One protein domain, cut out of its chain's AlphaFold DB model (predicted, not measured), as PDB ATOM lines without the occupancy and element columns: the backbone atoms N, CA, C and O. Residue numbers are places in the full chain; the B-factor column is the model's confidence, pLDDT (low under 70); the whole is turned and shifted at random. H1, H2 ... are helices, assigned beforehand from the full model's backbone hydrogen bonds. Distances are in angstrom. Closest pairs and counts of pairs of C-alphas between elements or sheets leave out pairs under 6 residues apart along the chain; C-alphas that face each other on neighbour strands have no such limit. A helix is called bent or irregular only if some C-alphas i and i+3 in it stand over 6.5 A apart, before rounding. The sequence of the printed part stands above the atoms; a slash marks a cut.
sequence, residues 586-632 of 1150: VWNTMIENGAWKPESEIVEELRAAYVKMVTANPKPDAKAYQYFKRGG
ATOM      1  N   VAL A 586      86.244 113.053 100.710       89.88
ATOM      2  CA  VAL A 586      86.838 113.190 102.050       89.88
ATOM      3  C   VAL A 586      85.808 113.698 103.064       89.88
ATOM      4  O   VAL A 586      85.665 113.120 104.132       89.88
ATOM      5  N   TRP A 587      85.061 114.748 102.714       90.50
ATOM      6  CA  TRP A 587      84.024 115.324 103.573       90.50
ATOM      7  C   TRP A 587      82.890 114.324 103.817       90.50
ATOM      8  O   TRP A 587      82.547 114.046 104.963       90.50
ATOM      9  N   ASN A 588      82.382 113.716 102.743       88.44
ATOM     10  CA  ASN A 588      81.260 112.778 102.798       88.44
ATOM     11  C   ASN A 588      81.605 111.490 103.566       88.44
ATOM     12  O   ASN A 588      80.733 110.878 104.169       88.44
ATOM     13  N   THR A 589      82.877 111.078 103.571       88.19
ATOM     14  CA  THR A 589      83.320 109.863 104.276       88.19
ATOM     15  C   THR A 589      83.524 110.104 105.771       88.19
ATOM     16  O   THR A 589      83.313 109.187 106.562       88.19
ATOM     17  N   MET A 590      83.925 111.319 106.161       89.75
ATOM     18  CA  MET A 590      84.301 111.664 107.539       89.75
ATOM     19  C   MET A 590      83.131 112.095 108.423       89.75
ATOM     20  O   MET A 590      83.324 112.210 109.633       89.75
ATOM     21  N   ILE A 591      81.959 112.368 107.849       91.00
ATOM     22  CA  ILE A 591      80.815 112.926 108.574       91.00
ATOM     23  C   ILE A 591      79.658 111.937 108.583       91.00
ATOM     24  O   ILE A 591      79.330 111.328 107.568       91.00
ATOM     25  N   GLU A 592      79.016 111.817 109.738       89.81
ATOM     26  CA  GLU A 592      77.772 111.081 109.918       89.81
ATOM     27  C   GLU A 592      76.892 111.827 110.917       89.81
ATOM     28  O   GLU A 592      77.375 112.292 111.948       89.81
ATOM     29  N   ASN A 593      75.609 112.003 110.590       88.50
ATOM     30  CA  ASN A 593      74.637 112.710 111.436       88.50
ATOM     31  C   ASN A 593      75.110 114.102 111.919       88.50
ATOM     32  O   ASN A 593      74.805 114.520 113.033       88.50
ATOM     33  N   GLY A 594      75.875 114.822 111.088       86.00
ATOM     34  CA  GLY A 594      76.397 116.155 111.419       86.00
ATOM     35  C   GLY A 594      77.579 116.168 112.400       86.00
ATOM     36  O   GLY A 594      77.932 117.233 112.899       86.00
ATOM     37  N   ALA A 595      78.207 115.019 112.667       90.56
ATOM     38  CA  ALA A 595      79.388 114.888 113.518       90.56
ATOM     39  C   ALA A 595      80.546 114.195 112.781       90.56
ATOM     40  O   ALA A 595      80.340 113.484 111.798       90.56
ATOM     41  N   TRP A 596      81.778 114.402 113.259       93.06
ATOM     42  CA  TRP A 596      82.936 113.643 112.784       93.06
ATOM     43  C   TRP A 596      82.811 112.177 113.218       93.06
ATOM     44  O   TRP A 596      82.594 111.904 114.399       93.06
ATOM     45  N   LYS A 597      82.991 111.234 112.288       93.19
ATOM     46  CA  LYS A 597      83.056 109.798 112.606       93.19
ATOM     47  C   LYS A 597      84.252 109.475 113.505       93.19
ATOM     48  O   LYS A 597      85.258 110.177 113.406       93.19
ATOM     49  N   PRO A 598      84.211 108.407 114.321       90.69
ATOM     50  CA  PRO A 598      85.369 107.949 115.089       90.69
ATOM     51  C   PRO A 598      86.583 107.643 114.199       90.69
ATOM     52  O   PRO A 598      86.439 107.065 113.123       90.69
ATOM     53  N   GLU A 599      87.799 107.963 114.661       90.06
ATOM     54  CA  GLU A 599      89.047 107.725 113.905       90.06
ATOM     55  C   GLU A 599      89.201 106.260 113.454       90.06
ATOM     56  O   GLU A 599      89.688 105.991 112.356       90.06
ATOM     57  N   SER A 600      88.730 105.308 114.268       89.69
ATOM     58  CA  SER A 600      88.747 103.872 113.960       89.69
ATOM     59  C   SER A 600      87.963 103.502 112.701       89.69
ATOM     60  O   SER A 600      88.318 102.531 112.033       89.69
ATOM     61  N   GLU A 601      86.930 104.274 112.363       91.00
ATOM     62  CA  GLU A 601      86.060 104.063 111.199       91.00
ATOM     63  C   GLU A 601      86.567 104.785 109.943       91.00
ATOM     64  O   GLU A 601      86.056 104.577 108.842       91.00
ATOM     65  N   ILE A 602      87.600 105.619 110.081       90.81
ATOM     66  CA  ILE A 602      88.236 106.288 108.953       90.81
ATOM     67  C   ILE A 602      89.178 105.312 108.250       90.81
ATOM     68  O   ILE A 602      90.021 104.659 108.877       90.81
ATOM     69  N   VAL A 603      89.054 105.245 106.922       87.44
ATOM     70  CA  VAL A 603      89.938 104.448 106.064       87.44
ATOM     71  C   VAL A 603      91.403 104.832 106.283       87.44
ATOM     72  O   VAL A 603      91.733 106.013 106.402       87.44
ATOM     73  N   GLU A 604      92.286 103.833 106.305       87.75
ATOM     74  CA  GLU A 604      93.708 103.996 106.653       87.75
ATOM     75  C   GLU A 604      94.391 105.117 105.853       87.75
ATOM     76  O   GLU A 604      95.085 105.956 106.423       87.75
ATOM     77  N   GLU A 605      94.106 105.206 104.547       84.81
ATOM     78  CA  GLU A 605      94.657 106.226 103.639       84.81
ATOM     79  C   GLU A 605      94.375 107.676 104.086       84.81
ATOM     80  O   GLU A 605      95.102 108.596 103.705       84.81
ATOM     81  N   LEU A 606      93.323 107.905 104.882       87.19
ATOM     82  CA  LEU A 606      92.885 109.234 105.315       87.19
ATOM     83  C   LEU A 606      93.173 109.540 106.789       87.19
ATOM     84  O   LEU A 606      93.079 110.708 107.159       87.19
ATOM     85  N   ARG A 607      93.558 108.567 107.630       86.94
ATOM     86  CA  ARG A 607      93.670 108.756 109.096       86.94
ATOM     87  C   ARG A 607      94.598 109.900 109.500       86.94
ATOM     88  O   ARG A 607      94.200 110.795 110.243       86.94
ATOM     89  N   ALA A 608      95.804 109.957 108.937       85.44
ATOM     90  CA  ALA A 608      96.752 111.032 109.243       85.44
ATOM     91  C   ALA A 608      96.219 112.425 108.845       85.44
ATOM     92  O   ALA A 608      96.444 113.420 109.540       85.44
ATOM     93  N   ALA A 609      95.502 112.505 107.720       82.25
ATOM     94  CA  ALA A 609      94.873 113.735 107.256       82.25
ATOM     95  C   ALA A 609      93.673 114.118 108.142       82.25
ATOM     96  O   ALA A 609      93.547 115.285 108.511       82.25
ATOM     97  N   TYR A 610      92.859 113.134 108.529       87.06
ATOM     98  CA  TYR A 610      91.708 113.264 109.420       87.06
ATOM     99  C   TYR A 610      92.100 113.866 110.771       87.06
ATOM    100  O   TYR A 610      91.575 114.918 111.132       87.06
ATOM    101  N   VAL A 611      93.091 113.287 111.464       87.00
ATOM    102  CA  VAL A 611      93.551 113.769 112.783       87.00
ATOM    103  C   VAL A 611      93.915 115.252 112.718       87.00
ATOM    104  O   VAL A 611      93.458 116.061 113.528       87.00
ATOM    105  N   LYS A 612      94.686 115.640 111.696       85.88
ATOM    106  CA  LYS A 612      95.074 117.036 111.468       85.88
ATOM    107  C   LYS A 612      93.869 117.944 111.191       85.88
ATOM    108  O   LYS A 612      93.857 119.084 111.649       85.88
ATOM    109  N   MET A 613      92.892 117.477 110.414       85.56
ATOM    110  CA  MET A 613      91.715 118.261 110.024       85.56
ATOM    111  C   MET A 613      90.756 118.481 111.190       85.56
ATOM    112  O   MET A 613      90.356 119.624 111.405       85.56
ATOM    113  N   VAL A 614      90.447 117.429 111.952       86.50
ATOM    114  CA  VAL A 614      89.548 117.488 113.113       86.50
ATOM    115  C   VAL A 614      90.185 118.256 114.267       86.50
ATOM    116  O   VAL A 614      89.510 119.028 114.935       86.50
ATOM    117  N   THR A 615      91.508 118.159 114.441       85.56
ATOM    118  CA  THR A 615      92.223 119.003 115.414       85.56
ATOM    119  C   THR A 615      92.138 120.486 115.038       85.56
ATOM    120  O   THR A 615      91.958 121.336 115.903       85.56
ATOM    121  N   ALA A 616      92.249 120.816 113.746       80.19
ATOM    122  CA  ALA A 616      92.134 122.197 113.276       80.19
ATOM    123  C   ALA A 616      90.684 122.714 113.239       80.19
ATOM    124  O   ALA A 616      90.475 123.923 113.305       80.19
ATOM    125  N   ASN A 617      89.700 121.820 113.102       86.44
ATOM    126  CA  ASN A 617      88.275 122.140 113.031       86.44
ATOM    127  C   ASN A 617      87.487 121.109 113.860       86.44
ATOM    128  O   ASN A 617      87.026 120.101 113.317       86.44
ATOM    129  N   PRO A 618      87.312 121.346 115.173       85.12
ATOM    130  CA  PRO A 618      86.699 120.370 116.077       85.12
ATOM    131  C   PRO A 618      85.247 120.007 115.739       85.12
ATOM    132  O   PRO A 618      84.753 118.982 116.199       85.12
ATOM    133  N   LYS A 619      84.562 120.824 114.927       88.38
ATOM    134  CA  LYS A 619      83.185 120.602 114.467       88.38
ATOM    135  C   LYS A 619      83.112 120.631 112.932       88.38
ATOM    136  O   LYS A 619      83.789 121.465 112.330       88.38
ATOM    137  N   PRO A 620      82.298 119.772 112.294       89.12
ATOM    138  CA  PRO A 620      82.087 119.775 110.846       89.12
ATOM    139  C   PRO A 620      81.044 120.830 110.435       89.12
ATOM    140  O   PRO A 620      79.972 120.512 109.929       89.12
ATOM    141  N   ASP A 621      81.343 122.102 110.685       84.94
ATOM    142  CA  ASP A 621      80.464 123.237 110.385       84.94
ATOM    143  C   ASP A 621      80.834 123.944 109.062       84.94
ATOM    144  O   ASP A 621      81.694 123.498 108.294       84.94
ATOM    145  N   ALA A 622      80.190 125.082 108.776       82.12
ATOM    146  CA  ALA A 622      80.479 125.885 107.589       82.12
ATOM    147  C   ALA A 622      81.948 126.357 107.526       82.12
ATOM    148  O   ALA A 622      82.526 126.418 106.437       82.12
ATOM    149  N   LYS A 623      82.590 126.640 108.669       81.69
ATOM    150  CA  LYS A 623      84.007 127.042 108.736       81.69
ATOM    151  C   LYS A 623      84.902 125.871 108.337       81.69
ATOM    152  O   LYS A 623      85.812 126.056 107.522       81.69
ATOM    153  N   ALA A 624      84.602 124.665 108.824       87.19
ATOM    154  CA  ALA A 624      85.285 123.444 108.410       87.19
ATOM    155  C   ALA A 624      85.101 123.174 106.909       87.19
ATOM    156  O   ALA A 624      86.082 122.926 106.207       87.19
ATOM    157  N   TYR A 625      83.884 123.310 106.376       86.81
ATOM    158  CA  TYR A 625      83.632 123.141 104.941       86.81
ATOM    159  C   TYR A 625      84.456 124.129 104.100       86.81
ATOM    160  O   TYR A 625      85.163 123.742 103.165       86.81
ATOM    161  N   GLN A 626      84.471 125.412 104.477       83.00
ATOM    162  CA  GLN A 626      85.288 126.424 103.799       83.00
ATOM    163  C   GLN A 626      86.792 126.157 103.946       83.00
ATOM    164  O   GLN A 626      87.558 126.426 103.016       83.00
ATOM    165  N   TYR A 627      87.242 125.588 105.068       85.44
ATOM    166  CA  TYR A 627      88.619 125.124 105.228       85.44
ATOM    167  C   TYR A 627      88.955 124.010 104.224       85.44
ATOM    168  O   TYR A 627      90.001 124.084 103.570       85.44
ATOM    169  N   PHE A 628      88.067 123.026 104.048       88.00
ATOM    170  CA  PHE A 628      88.237 121.931 103.088       88.00
ATOM    171  C   PHE A 628      88.280 122.452 101.653       88.00
ATOM    172  O   PHE A 628      89.211 122.128 100.904       88.00
ATOM    173  N   LYS A 629      87.335 123.331 101.302       86.25
ATOM    174  CA  LYS A 629      87.303 124.043 100.024       86.25
ATOM    175  C   LYS A 629      88.605 124.797  99.785       86.25
ATOM    176  O   LYS A 629      89.290 124.530  98.805       86.25
ATOM    177  N   ARG A 630      89.018 125.668 100.710       83.75
ATOM    178  CA  ARG A 630      90.254 126.467 100.610       83.75
ATOM    179  C   ARG A 630      91.516 125.609 100.505       83.75
ATOM    180  O   ARG A 630      92.461 125.991  99.818       83.75
ATOM    181  N   GLY A 631      91.549 124.473 101.198       84.38
ATOM    182  CA  GLY A 631      92.658 123.522 101.161       84.38
ATOM    183  C   GLY A 631      92.725 122.686  99.878       84.38
ATOM    184  O   GLY A 631      93.717 121.982  99.676       84.38
ATOM    185  N   GLY A 632      91.700 122.744  99.020       88.44
ATOM    186  CA  GLY A 632      91.550 121.862  97.860       88.44
ATOM    187  C   GLY A 632      91.267 120.408  98.240       88.44
ATOM    188  O   GLY A 632      91.493 119.502  97.445       88.44
TER     189      GLY A 632
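Overview. This is residues 586 to 632 of the 1150 residues of an uncharacterized protein of Verrucomicrobiales bacterium (UniProt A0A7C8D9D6). Three helices, the short H1 and the longer H2 and H3, are set as a small triangle with few close contacts between them, and the outline is rounded. A long loop, residues 591 to 603, joins H1 to H2 and begins with a short antiparallel pairing of residues 591 to 592 with 595 to 596. The 47 printed residues hold H1, H2 and H3 in that order and no named strand; the class is all helix. The whole is compact, with a radius of gyration of the C-alphas of 9.8 A and spans of 24 by 22 by 17 A.

Arrangement. H1, residues 586 to 590, is close to but not clearly touching H2, residues 604 to 616; their closest C-alphas, of Met 590 and Tyr 610, are 7.8 A apart. H1 is likewise close to but not clearly touching H3, residues 622 to 631, the closest C-alphas being those of Trp 587 and Phe 628, at 7.9 A. H2 and H3 are near each other, with 6 pairs of C-alphas within 10 A. Every O i to N i+4 pair is within hydrogen-bond range in H1 and H3, and 6 of 9 in H2.

Along the chain. H1 begins at C-alpha 586, (86.838, 113.190, 102.050). H2 is 19.4 A long and irregular: C-alphas 605 and 608 are 7.7 A apart. H3 is 14.0 A long and ends at C-alpha 631, (92.658, 123.522, 101.161).

Size, cuts and confidence. The C-alphas farthest apart, of Ser 600 and Arg 630, are 26.3 A apart. The link from H1 to H2 is long, that from H2 to H3 tight. The printed part has no cut, and no printed residue has a pLDDT under 70.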